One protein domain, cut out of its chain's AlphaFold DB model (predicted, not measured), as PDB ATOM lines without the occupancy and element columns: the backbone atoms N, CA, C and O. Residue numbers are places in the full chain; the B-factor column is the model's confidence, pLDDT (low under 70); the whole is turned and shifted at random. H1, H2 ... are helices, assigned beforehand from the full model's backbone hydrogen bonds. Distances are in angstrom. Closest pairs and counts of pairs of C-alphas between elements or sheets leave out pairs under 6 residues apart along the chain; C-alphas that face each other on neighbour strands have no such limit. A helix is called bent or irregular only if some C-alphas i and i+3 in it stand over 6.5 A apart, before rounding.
ATOM      1  N   TYR A 147     121.010 113.732  98.040       92.12
ATOM      2  CA  TYR A 147     120.643 112.700  99.014       92.12
ATOM      3  C   TYR A 147     120.638 113.189 100.478       92.12
ATOM      4  O   TYR A 147     119.984 112.585 101.337       92.12
ATOM      5  N   LEU A 148     121.278 114.329 100.765       94.56
ATOM      6  CA  LEU A 148     121.269 114.991 102.076       94.56
ATOM      7  C   LEU A 148     120.211 116.100 102.197       94.56
ATOM      8  O   LEU A 148     120.085 116.692 103.268       94.56
ATOM      9  N   MET A 149     119.436 116.387 101.148       96.31
ATOM     10  CA  MET A 149     118.354 117.372 101.228       96.31
ATOM     11  C   MET A 149     117.237 116.919 102.189       96.31
ATOM     12  O   MET A 149     117.007 115.716 102.385       96.31
ATOM     13  N   THR A 150     116.558 117.883 102.815       96.62
ATOM     14  CA  THR A 150     115.349 117.654 103.622       96.62
ATOM     15  C   THR A 150     114.144 117.388 102.719       96.62
ATOM     16  O   THR A 150     114.203 117.588 101.505       96.62
ATOM     17  N   LYS A 151     113.025 116.934 103.293       95.88
ATOM     18  CA  LYS A 151     111.798 116.675 102.526       95.88
ATOM     19  C   LYS A 151     111.295 117.942 101.825       95.88
ATOM     20  O   LYS A 151     110.916 117.887 100.659       95.88
ATOM     21  N   GLU A 152     111.341 119.078 102.513       95.56
ATOM     22  CA  GLU A 152     110.892 120.380 102.016       95.56
ATOM     23  C   GLU A 152     111.765 120.854 100.848       95.56
ATOM     24  O   GLU A 152     111.253 121.311  99.828       95.56
ATOM     25  N   GLU A 153     113.087 120.696 100.964       94.69
ATOM     26  CA  GLU A 153     114.031 121.013  99.890       94.69
ATOM     27  C   GLU A 153     113.822 120.113  98.666       94.69
ATOM     28  O   GLU A 153     113.865 120.598  97.534       94.69
ATOM     29  N   LEU A 154     113.578 118.815  98.873       95.75
ATOM     30  CA  LEU A 154     113.323 117.873  97.784       95.75
ATOM     31  C   LEU A 154     112.016 118.206  97.049       95.75
ATOM     32  O   LEU A 154     112.027 118.283  95.824       95.75
ATOM     33  N   LEU A 155     110.921 118.475  97.770       94.06
ATOM     34  CA  LEU A 155     109.640 118.879  97.171       94.06
ATOM     35  C   LEU A 155     109.758 120.209  96.416       94.06
ATOM     36  O   LEU A 155     109.245 120.353  95.312       94.06
ATOM     37  N   LYS A 156     110.496 121.180  96.964       91.81
ATOM     38  CA  LYS A 156     110.716 122.471  96.297       91.81
ATOM     39  C   LYS A 156     111.426 122.325  94.946       91.81
ATOM     40  O   LYS A 156     111.145 123.085  94.023       91.81
ATOM     41  N   ASN A 157     112.377 121.397  94.844       87.25
ATOM     42  CA  ASN A 157     113.249 121.267  93.674       87.25
ATOM     43  C   ASN A 157     112.776 120.222  92.660       87.25
ATOM     44  O   ASN A 157     113.066 120.357  91.471       87.25
ATOM     45  N   PHE A 158     112.075 119.188  93.124       93.56
ATOM     46  CA  PHE A 158     111.762 117.998  92.341       93.56
ATOM     47  C   PHE A 158     110.272 117.668  92.336       93.56
ATOM     48  O   PHE A 158     109.932 116.503  92.181       93.56
ATOM     49  N   SER A 159     109.390 118.659  92.474       90.81
ATOM     50  CA  SER A 159     107.950 118.483  92.264       90.81
ATOM     51  C   SER A 159     107.454 119.140  90.975       90.81
ATOM     52  O   SER A 159     108.074 120.061  90.437       90.81
ATOM     53  N   ASP A 160     106.326 118.654  90.464       87.56
ATOM     54  CA  ASP A 160     105.591 119.296  89.378       87.56
ATOM     55  C   ASP A 160     104.807 120.534  89.861       87.56
ATOM     56  O   ASP A 160     104.843 120.911  91.035       87.56
ATOM     57  N   SER A 161     104.071 121.186  88.955       83.12
ATOM     58  CA  SER A 161     103.256 122.368  89.276       83.12
ATOM     59  C   SER A 161     102.126 122.097  90.274       83.12
ATOM     60  O   SER A 161     101.562 123.043  90.814       83.12
ATOM     61  N   THR A 162     101.780 120.829  90.506       85.62
ATOM     62  CA  THR A 162     100.762 120.395  91.472       85.62
ATOM     63  C   THR A 162     101.360 119.963  92.814       85.62
ATOM     64  O   THR A 162     100.620 119.645  93.739       85.62
ATOM     65  N   GLY A 163     102.690 119.995  92.946       85.38
ATOM     66  CA  GLY A 163     103.411 119.615  94.158       85.38
ATOM     67  C   GLY A 163     103.789 118.134  94.233       85.38
ATOM     68  O   GLY A 163     104.435 117.733  95.204       85.38
ATOM     69  N   ASN A 164     103.471 117.327  93.216       89.12
ATOM     70  CA  ASN A 164     103.781 115.898  93.212       89.12
ATOM     71  C   ASN A 164     105.262 115.645  92.880       89.12
ATOM     72  O   ASN A 164     105.764 116.231  91.917       89.12
ATOM     73  N   PRO A 165     105.965 114.761  93.615       92.00
ATOM     74  CA  PRO A 165     107.360 114.438  93.337       92.00
ATOM     75  C   PRO A 165     107.594 113.817  91.952       92.00
ATOM     76  O   PRO A 165     106.995 112.811  91.582       92.00
ATOM     77  N   VAL A 166     108.566 114.357  91.223       92.75
ATOM     78  CA  VAL A 166     109.060 113.872  89.932       92.75
ATOM     79  C   VAL A 166     110.363 113.101  90.159       92.75
ATOM     80  O   VAL A 166     111.468 113.643  90.071       92.75
ATOM     81  N   ILE A 167     110.242 111.806  90.457       94.69
ATOM     82  CA  ILE A 167     111.384 110.959  90.852       94.69
ATOM     83  C   ILE A 167     112.441 110.835  89.746       94.69
ATOM     84  O   ILE A 167     113.636 110.857  90.031       94.69
ATOM     85  N   SER A 168     112.030 110.784  88.479       94.25
ATOM     86  CA  SER A 168     112.959 110.747  87.342       94.25
ATOM     87  C   SER A 168     113.838 112.002  87.252       94.25
ATOM     88  O   SER A 168     115.018 111.893  86.923       94.25
ATOM     89  N   LEU A 169     113.296 113.178  87.592       92.94
ATOM     90  CA  LEU A 169     114.035 114.441  87.632       92.94
ATOM     91  C   LEU A 169     115.027 114.460  88.801       92.94
ATOM     92  O   LEU A 169     116.179 114.853  88.614       92.94
ATOM     93  N   LEU A 170     114.601 114.006  89.983       95.94
ATOM     94  CA  LEU A 170     115.469 113.857  91.155       95.94
ATOM     95  C   LEU A 170     116.655 112.936  90.848       95.94
ATOM     96  O   LEU A 170     117.801 113.301  91.107       95.94
ATOM     97  N   ILE A 171     116.390 111.772  90.250       97.00
ATOM     98  CA  ILE A 171     117.419 110.805  89.856       97.00
ATOM     99  C   ILE A 171     118.376 111.417  88.828       97.00
ATOM    100  O   ILE A 171     119.587 111.306  89.001       97.00
ATOM    101  N   ALA A 172     117.868 112.082  87.787       95.19
ATOM    102  CA  ALA A 172     118.711 112.676  86.748       95.19
ATOM    103  C   ALA A 172     119.678 113.727  87.320       95.19
ATOM    104  O   ALA A 172     120.866 113.730  86.998       95.19
ATOM    105  N   ASN A 173     119.182 114.573  88.227       93.69
ATOM    106  CA  ASN A 173     119.991 115.576  88.915       93.69
ATOM    107  C   ASN A 173     120.992 114.958  89.896       93.69
ATOM    108  O   ASN A 173     122.119 115.439  89.987       93.69
ATOM    109  N   PHE A 174     120.616 113.886  90.599       96.62
ATOM    110  CA  PHE A 174     121.535 113.136  91.457       96.62
ATOM    111  C   PHE A 174     122.698 112.542  90.658       96.62
ATOM    112  O   PHE A 174     123.852 112.759  91.023       96.62
ATOM    113  N   LEU A 175     122.400 111.837  89.562       96.38
ATOM    114  CA  LEU A 175     123.413 111.232  88.697       96.38
ATOM    115  C   LEU A 175     124.372 112.308  88.174       96.38
ATOM    116  O   LEU A 175     125.583 112.202  88.354       96.38
ATOM    117  N   TYR A 176     123.831 113.401  87.633       94.06
ATOM    118  CA  TYR A 176     124.648 114.508  87.143       94.06
ATOM    119  C   TYR A 176     125.503 115.168  88.238       94.06
ATOM    120  O   TYR A 176     126.695 115.387  88.030       94.06
ATOM    121  N   GLN A 177     124.939 115.441  89.422       92.06
ATOM    122  CA  GLN A 177     125.693 115.991  90.553       92.06
ATOM    123  C   GLN A 177     126.839 115.062  90.965       92.06
ATOM    124  O   GLN A 177     127.943 115.534  91.234       92.06
ATOM    125  N   PHE A 178     126.593 113.753  91.016       94.88
ATOM    126  CA  PHE A 178     127.612 112.783  91.397       94.88
ATOM    127  C   PHE A 178     128.736 112.708  90.353       94.88
ATOM    128  O   PHE A 178     129.906 112.776  90.720       94.88
ATOM    129  N   ALA A 179     128.396 112.708  89.059       92.50
ATOM    130  CA  ALA A 179     129.377 112.799  87.976       92.50
ATOM    131  C   ALA A 179     130.236 114.074  88.062       92.50
ATOM    132  O   ALA A 179     131.455 114.006  87.920       92.50
ATOM    133  N   LEU A 180     129.638 115.239  88.346       86.62
ATOM    134  CA  LEU A 180     130.396 116.485  88.523       86.62
ATOM    135  C   LEU A 180     131.392 116.407  89.682       86.62
ATOM    136  O   LEU A 180     132.515 116.887  89.547       86.62
ATOM    137  N   LYS A 181     131.014 115.768  90.793       87.12
ATOM    138  CA  LYS A 181     131.919 115.572  91.932       87.12
ATOM    139  C   LYS A 181     133.077 114.640  91.604       87.12
ATOM    140  O   LYS A 181     134.201 114.940  91.994       87.12
ATOM    141  N   ILE A 182     132.826 113.575  90.843       91.31
ATOM    142  CA  ILE A 182     133.886 112.691  90.341       91.31
ATOM    143  C   ILE A 182     134.861 113.473  89.455       91.31
ATOM    144  O   ILE A 182     136.069 113.434  89.670       91.31
ATOM    145  N   ARG A 183     134.343 114.258  88.502       87.25
ATOM    146  CA  ARG A 183     135.161 115.092  87.601       87.25
ATOM    147  C   ARG A 183     135.985 116.144  88.349       87.25
ATOM    148  O   ARG A 183     137.083 116.468  87.911       87.25
ATOM    149  N   ALA A 184     135.460 116.670  89.455       82.38
ATOM    150  CA  ALA A 184     136.144 117.630  90.319       82.38
ATOM    151  C   ALA A 184     137.139 116.982  91.305       82.38
ATOM    152  O   ALA A 184     137.846 117.703  92.005       82.38
ATOM    153  N   GLY A 185     137.196 115.646  91.390       88.00
ATOM    154  CA  GLY A 185     138.014 114.929  92.377       88.00
ATOM    155  C   GLY A 185     137.469 114.996  93.811       88.00
ATOM    156  O   GLY A 185     138.179 114.673  94.757       88.00
ATOM    157  N   GLU A 186     136.215 115.413  93.993       88.94
ATOM    158  CA  GLU A 186     135.542 115.520  95.297       88.94
ATOM    159  C   GLU A 186     134.829 114.221  95.712       88.94
ATOM    160  O   GLU A 186     134.274 114.115  96.808       88.94
ATOM    161  N   SER A 187     134.736 113.251  94.807       89.75
ATOM    162  CA  SER A 187     134.163 111.931  95.060       89.75
ATOM    163  C   SER A 187     134.881 110.901  94.206       89.75
ATOM    164  O   SER A 187     135.220 111.174  93.058       89.75
ATOM    165  N   GLU A 188     135.096 109.715  94.760       91.00
ATOM    166  CA  GLU A 188     135.680 108.610  94.011       91.00
ATOM    167  C   GLU A 188     134.608 107.910  93.158       91.00
ATOM    168  O   GLU A 188     133.436 107.846  93.561       91.00
ATOM    169  N   PRO A 189     134.977 107.384  91.976       92.00
ATOM    170  CA  PRO A 189     134.144 106.437  91.250       92.00
ATOM    171  C   PRO A 189     133.768 105.239  92.130       92.00
ATOM    172  O   PRO A 189     134.503 104.840  93.030       92.00
ATOM    173  N   LEU A 190     132.631 104.615  91.839       88.81
ATOM    174  CA  LEU A 190     132.176 103.397  92.506       88.81
ATOM    175  C   LEU A 190     132.919 102.185  91.928       88.81
ATOM    176  O   LEU A 190     132.290 101.341  91.295       88.81
ATOM    177  N   GLU A 191     134.245 102.123  92.084       80.31
ATOM    178  CA  GLU A 191     135.089 101.080  91.487       80.31
ATOM    179  C   GLU A 191     134.560  99.663  91.778       80.31
ATOM    180  O   GLU A 191     134.344  99.279  92.929       80.31
ATOM    181  N   GLY A 192     134.307  98.883  90.719       70.75
ATOM    182  CA  GLY A 192     133.743  97.527  90.822       70.75
ATOM    183  C   GLY A 192     132.253  97.484  91.189       70.75
ATOM    184  O   GLY A 192     131.683  96.414  91.415       70.75
ATOM    185  N   GLY A 193     131.603  98.645  91.264       81.31
ATOM    186  CA  GLY A 193     130.184  98.792  91.529       81.31
ATOM    187  C   GLY A 193     129.318  98.471  90.314       81.31
ATOM    188  O   GLY A 193     129.768  98.368  89.173       81.31
ATOM    189  N   ASN A 194     128.018  98.355  90.564       85.38
ATOM    190  CA  ASN A 194     127.000  98.242  89.525       85.38
ATOM    191  C   ASN A 194     125.924  99.317  89.740       85.38
ATOM    192  O   ASN A 194     125.976 100.101  90.690       85.38
ATOM    193  N   VAL A 195     124.917  99.361  88.867       88.25
ATOM    194  CA  VAL A 195     123.822 100.348  88.938       88.25
ATOM    195  C   VAL A 195     123.116 100.349  90.310       88.25
ATOM    196  O   VAL A 195     122.611 101.380  90.761       88.25
ATOM    197  N   ARG A 196     123.133  99.225  91.036       88.56
ATOM    198  CA  ARG A 196     122.563  99.100  92.385       88.56
ATOM    199  C   ARG A 196     123.309  99.927  93.428       88.56
ATOM    200  O   ARG A 196     122.677 100.404  94.368       88.56
ATOM    201  N   SER A 197     124.608 100.150  93.252       91.62
ATOM    202  CA  SER A 197     125.393 101.023  94.130       91.62
ATOM    203  C   SER A 197     124.851 102.459  94.101       91.62
ATOM    204  O   SER A 197     124.599 103.041  95.155       91.62
ATOM    205  N   LEU A 198     124.538 102.990  92.910       93.62
ATOM    206  CA  LEU A 198     123.899 104.306  92.746       93.62
ATOM    207  C   LEU A 198     122.490 104.342  93.357       93.62
ATOM    208  O   LEU A 198     122.097 105.329  93.982       93.62
ATOM    209  N   TRP A 199     121.733 103.252  93.213       93.75
ATOM    210  CA  TRP A 199     120.407 103.125  93.815       93.75
ATOM    211  C   TRP A 199     120.437 103.256  95.337       93.75
ATOM    212  O   TRP A 199     119.631 103.998  95.902       93.75
ATOM    213  N   TYR A 200     121.376 102.591  96.009       92.06
ATOM    214  CA  TYR A 200     121.475 102.662  97.466       92.06
ATOM    215  C   TYR A 200     121.791 104.070  97.981       92.06
ATOM    216  O   TYR A 200     121.331 104.426  99.065       92.06
ATOM    217  N   MET A 201     122.484 104.893  97.191       93.81
ATOM    218  CA  MET A 201     122.774 106.285  97.546       93.81
ATOM    219  C   MET A 201     121.542 107.191  97.462       93.81
ATOM    220  O   MET A 201     121.353 108.053  98.319       93.81
ATOM    221  N   ILE A 202     120.686 107.007  96.449       95.50
ATOM    222  CA  ILE A 202     119.530 107.891  96.227       95.50
ATOM    223  C   ILE A 202     118.242 107.408  96.905       95.50
ATOM    224  O   ILE A 202     117.362 108.217  97.208       95.50
ATOM    225  N   LYS A 203     118.139 106.107  97.212       94.94
ATOM    226  CA  LYS A 203     116.985 105.497  97.893       94.94
ATOM    227  C   LYS A 203     116.536 106.269  99.150       94.94
ATOM    228  O   LYS A 203     115.329 106.478  99.286       94.94
ATOM    229  N   PRO A 204     117.426 106.751 100.045       94.31
ATOM    230  CA  PRO A 204     117.012 107.544 101.204       94.31
ATOM    231  C   PRO A 204     116.295 108.852 100.837       94.31
ATOM    232  O   PRO A 204     115.345 109.232 101.516       94.31
ATOM    233  N   ALA A 205     116.696 109.529  99.755       95.38
ATOM    234  CA  ALA A 205     116.039 110.758  99.300       95.38
ATOM    235  C   ALA A 205     114.611 110.483  98.812       95.38
ATOM    236  O   ALA A 205     113.676 111.187  99.184       95.38
ATOM    237  N   ILE A 206     114.435 109.404  98.046       94.69
ATOM    238  CA  ILE A 206     113.121 108.953  97.570       94.69
ATOM    239  C   ILE A 206     112.240 108.524  98.756       94.69
ATOM    240  O   ILE A 206     111.051 108.837  98.796       94.69
ATOM    241  N   SER A 207     112.828 107.887  99.775       93.56
ATOM    242  CA  SER A 207     112.130 107.524 101.014       93.56
ATOM    243  C   SER A 207     111.587 108.735 101.772       93.56
ATOM    244  O   SER A 207     110.455 108.689 102.242       93.56
ATOM    245  N   LYS A 208     112.354 109.833 101.873       94.81
ATOM    246  CA  LYS A 208     111.906 111.078 102.536       94.81
ATOM    247  C   LYS A 208     110.662 111.678 101.871       94.81
ATOM    248  O   LYS A 208     109.859 112.330 102.534       94.81
ATOM    249  N   LEU A 209     110.494 111.443 100.570       92.88
ATOM    250  CA  LEU A 209     109.335 111.880  99.792       92.88
ATOM    251  C   LEU A 209     108.113 110.966  99.959       92.88
ATOM    252  O   LEU A 209     107.049 111.303  99.452       92.88
ATOM    253  N   GLY A 210     108.238 109.836 100.667       89.31
ATOM    254  CA  GLY A 210     107.163 108.847 100.795       89.31
ATOM    255  C   GLY A 210     106.847 108.126  99.482       89.31
ATOM    256  O   GLY A 210     105.765 107.581  99.333       89.31
ATOM    257  N   ALA A 211     107.777 108.140  98.522       87.88
ATOM    258  CA  ALA A 211     107.533 107.690  97.155       87.88
ATOM    259  C   ALA A 211     108.094 106.292  96.855       87.88
ATOM    260  O   ALA A 211     108.153 105.919  95.694       87.88
ATOM    261  N   LEU A 212     108.556 105.521  97.848       83.94
ATOM    262  CA  LEU A 212     109.162 104.201  97.597       83.94
ATOM    263  C   LEU A 212     108.157 103.130  97.158       83.94
ATOM    264  O   LEU A 212     108.551 102.172  96.496       83.94
ATOM    265  N   GLU A 213     106.892 103.270  97.540       79.81
ATOM    266  CA  GLU A 213     105.845 102.298  97.234       79.81
ATOM    267  C   GLU A 213     105.171 102.617  95.890       79.81
ATOM    268  O   GLU A 213     105.048 103.774  95.496       79.81
ATOM    269  N   GLY A 214     104.736 101.579  95.168       68.56
ATOM    270  CA  GLY A 214     103.922 101.721  93.953       68.56
ATOM    271  C   GLY A 214     104.676 101.924  92.632       68.56
ATOM    272  O   GLY A 214     104.031 102.044  91.592       68.56
ATOM    273  N   SER A 215     106.015 101.951  92.609       77.81
ATOM    274  CA  SER A 215     106.799 102.037  91.363       77.81
ATOM    275  C   SER A 215     108.201 101.441  91.500       77.81
ATOM    276  O   SER A 215     108.842 101.557  92.544       77.81
ATOM    277  N   ASP A 216     108.705 100.829  90.424       87.69
ATOM    278  CA  ASP A 216     110.074 100.307  90.363       87.69
ATOM    279  C   ASP A 216     111.074 101.439  90.071       87.69
ATOM    280  O   ASP A 216     111.498 101.679  88.940       87.69
ATOM    281  N   HIS A 217     111.452 102.171  91.119       90.69
ATOM    282  CA  HIS A 217     112.402 103.283  91.000       90.69
ATOM    283  C   HIS A 217     113.833 102.841  90.696       90.69
ATOM    284  O   HIS A 217     114.630 103.656  90.229       90.69
ATOM    285  N   TYR A 218     114.163 101.566  90.913       90.69
ATOM    286  CA  TYR A 218     115.438 101.011  90.468       90.69
ATOM    287  C   TYR A 218     115.477 100.904  88.938       90.69
ATOM    288  O   TYR A 218     116.463 101.304  88.307       90.69
ATOM    289  N   LYS A 219     114.377 100.449  88.328       91.12
ATOM    290  CA  LYS A 219     114.199 100.489  86.874       91.12
ATOM    291  C   LYS A 219     114.240 101.925  86.350       91.12
ATOM    292  O   LYS A 219     115.008 102.194  85.430       91.12
ATOM    293  N   THR A 220     113.535 102.863  86.993       93.50
ATOM    294  CA  THR A 220     113.601 104.295  86.642       93.50
ATOM    295  C   THR A 220     115.039 104.819  86.675       93.50
ATOM    296  O   THR A 220     115.453 105.533  85.766       93.50
ATOM    297  N   LEU A 221     115.832 104.452  87.689       94.94
ATOM    298  CA  LEU A 221     117.242 104.838  87.768       94.94
ATOM    299  C   LEU A 221     118.052 104.299  86.594       94.94
ATOM    300  O   LEU A 221     118.799 105.055  85.972       94.94
ATOM    301  N   SER A 222     117.878 103.019  86.279       91.56
ATOM    302  CA  SER A 222     118.565 102.361  85.166       91.56
ATOM    303  C   SER A 222     118.235 103.028  83.825       91.56
ATOM    304  O   SER A 222     119.135 103.313  83.036       91.56
ATOM    305  N   GLU A 223     116.958 103.343  83.591       92.00
ATOM    306  CA  GLU A 223     116.480 104.015  82.377       92.00
ATOM    307  C   GLU A 223     116.983 105.458  82.271       92.00
ATOM    308  O   GLU A 223     117.437 105.879  81.205       92.00
ATOM    309  N   VAL A 224     116.949 106.218  83.372       94.75
ATOM    310  CA  VAL A 224     117.481 107.587  83.406       94.75
ATOM    311  C   VAL A 224     118.983 107.572  83.137       94.75
ATOM    312  O   VAL A 224     119.442 108.332  82.292       94.75
ATOM    313  N   LEU A 225     119.751 106.685  83.779       94.31
ATOM    314  CA  LEU A 225     121.191 106.582  83.541       94.31
ATOM    315  C   LEU A 225     121.497 106.243  82.074       94.31
ATOM    316  O   LEU A 225     122.291 106.942  81.447       94.31
ATOM    317  N   ALA A 226     120.824 105.242  81.496       89.38
ATOM    318  CA  ALA A 226     120.987 104.885  80.084       89.38
ATOM    319  C   ALA A 226     120.656 106.051  79.137       89.38
ATOM    320  O   ALA A 226     121.365 106.279  78.150       89.38
ATOM    321  N   ARG A 227     119.618 106.834  79.457       90.25
ATOM    322  CA  ARG A 227     119.260 108.049  78.716       90.25
ATOM    323  C   ARG A 227     120.358 109.112  78.798       90.25
ATOM    324  O   ARG A 227     120.784 109.611  77.758       90.25
ATOM    325  N   LEU A 228     120.871 109.417  79.995       91.94
ATOM    326  CA  LEU A 228     121.945 110.405  80.174       91.94
ATOM    327  C   LEU A 228     123.241 109.992  79.455       91.94
ATOM    328  O   LEU A 228     123.902 110.846  78.857       91.94
ATOM    329  N   VAL A 229     123.571 108.694  79.453       89.19
ATOM    330  CA  VAL A 229     124.708 108.142  78.694       89.19
ATOM    331  C   VAL A 229     124.489 108.283  77.188       89.19
ATOM    332  O   VAL A 229     125.360 108.776  76.471       89.19
ATOM    333  N   THR A 230     123.291 107.960  76.699       83.88
ATOM    334  CA  THR A 230     122.919 108.144  75.283       83.88
ATOM    335  C   THR A 230     123.035 109.611  74.848       83.88
ATOM    336  O   THR A 230     123.430 109.919  73.720       83.88
ATOM    337  N   HIS A 231     122.719 110.542  75.748       84.75
ATOM    338  CA  HIS A 231     122.854 111.982  75.536       84.75
ATOM    339  C   HIS A 231     124.275 112.518  75.733       84.75
ATOM    340  O   HIS A 231     124.513 113.698  75.471       84.75
ATOM    341  N   LYS A 232     125.226 111.650  76.104       84.12
ATOM    342  CA  LYS A 232     126.629 111.982  76.379       84.12
ATOM    343  C   LYS A 232     126.795 113.001  77.514       84.12
ATOM    344  O   LYS A 232     127.808 113.686  77.572       84.12
ATOM    345  N   ILE A 233     125.805 113.109  78.406       88.12
ATOM    346  CA  ILE A 233     125.895 113.939  79.619       88.12
ATOM    347  C   ILE A 233     126.849 113.279  80.615       88.12
ATOM    348  O   ILE A 233     127.648 113.955  81.269       88.12
ATOM    349  N   VAL A 234     126.757 111.953  80.711       92.31
ATOM    350  CA  VAL A 234     127.572 111.099  81.576       92.31
ATOM    351  C   VAL A 234     127.998 109.828  80.827       92.31
ATOM    352  O   VAL A 234     127.578 109.606  79.693       92.31
ATOM    353  N   THR A 235     128.826 108.999  81.447       91.00
ATOM    354  CA  THR A 235     129.339 107.712  80.955       91.00
ATOM    355  C   THR A 235     129.254 106.682  82.078       91.00
ATOM    356  O   THR A 235     129.338 107.047  83.245       91.00
ATOM    357  N   TYR A 236     129.094 105.396  81.782       92.00
ATOM    358  CA  TYR A 236     129.165 104.362  82.820       92.00
ATOM    359  C   TYR A 236     130.566 104.286  83.438       92.00
ATOM    360  O   TYR A 236     130.700 104.079  84.647       92.00
ATOM    361  N   LYS A 237     131.602 104.514  82.622       89.12
ATOM    362  CA  LYS A 237     133.003 104.452  83.036       89.12
ATOM    363  C   LYS A 237     133.384 105.496  84.080       89.12
ATOM    364  O   LYS A 237     134.141 105.166  84.987       89.12
ATOM    365  N   GLU A 238     132.876 106.728  83.993       90.75
ATOM    366  CA  GLU A 238     133.213 107.753  84.997       90.75
ATOM    367  C   GLU A 238     132.701 107.384  86.392       90.75
ATOM    368  O   GLU A 238     133.351 107.691  87.380       90.75
ATOM    369  N   TYR A 239     131.582 106.664  86.479       92.69
ATOM    370  CA  TYR A 239     131.066 106.160  87.749       92.69
ATOM    371  C   TYR A 239     131.808 104.919  88.255       92.69
ATOM    372  O   TYR A 239     131.457 104.433  89.322       92.69
ATOM    373  N   GLY A 240     132.784 104.377  87.518       88.81
ATOM    374  CA  GLY A 240     133.488 103.146  87.894       88.81
ATOM    375  C   GLY A 240     132.632 101.880  87.780       88.81
ATOM    376  O   GLY A 240     132.980 100.858  88.367       88.81
TER     377      GLY A 240
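What this domain is: This is residues 147 to 240 of the 427 residues of the protein "LytTr DNA-binding domain protein" of Deltaproteobacteria bacterium ADurb.BinA014 (UniProt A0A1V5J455). Three helices, H2, H3 and H4, cross one another steeply with their centres in a triangle, and the short helix H1 packs at one end of this group, by the first residues of H2 and the last residues of H3. H2 is the longest helix, and H4 crosses it with the fullest contact, while the long link 184 to 194 leads from the last residue of H2 to the first of H3. The printed part has 94 residues with four named helices, in the order H1, H2, H3, H4, and no named strand; its class is all helix. The whole is compact, with a radius of gyration of the C-alphas of 13.1 A, and the C-alphas span 36 by 25 by 23 A.

How they stand to each other: H1, residues 151 to 158, and H2, residues 167 to 183, only just touch, with 3 pairs of C-alphas within 8 A. They stand about perpendicular at 89 degrees, and the closest C-alphas, those of Phe 158 and Leu 170, are 5.7 A apart; H2 touches H1 with residues 167 to 170 alone. H3, residues 195 to 208, only just touches H1, with 3 pairs within 8 A, through its residues 205 to 208 alone; the closest C-alphas, those of Lys 151 and Lys 208, are 5.6 A apart, at a steep tilt of 62 degrees, opposite ways. H2 and H3 also only just touch, with 3 pairs, at a steep tilt of 55 degrees, opposite ways, and their closest C-alphas, those of Ile 167 and Ile 206, are 7.2 A apart. H4, residues 217 to 230, touches H2 at a steep tilt of 54 degrees, the same way, with the C-alphas of Ala 172 and Val 224 closest at 6.2 A. H4 touches H3 with residues 218 to 222 alone, at a steep tilt of 57 degrees, opposite ways; the C-alphas of Trp 199 and Tyr 218 are closest at 6.4 A. H1 and H4 are apart. Each O i to N i+4 pair is within hydrogen-bond range in H1, H2 and H4, and 8 of 10 are in H3.

Where its parts are: H1 begins at C-alpha 151, (111.798, 116.675, 102.526). H2 is 24.4 A from first to last C-alpha and ends at C-alpha 183, (135.161, 115.092, 87.601). H3 measures 21.0 A and is only just irregular: C-alphas 201 and 204 are 6.9 A apart. H4 measures 19.5 A and ends at C-alpha 230, (122.919, 108.144, 75.283).

The domain as a whole: The two C-alphas farthest apart, those of Thr 162 and Gly 192, are 40.1 A apart. The printed part has no cut. The link H2 to H3 is long; those from H1 to H2 and H3 to H4 are short. The mean pLDDT of the printed part is 90.4, and residue 214 alone is under 70.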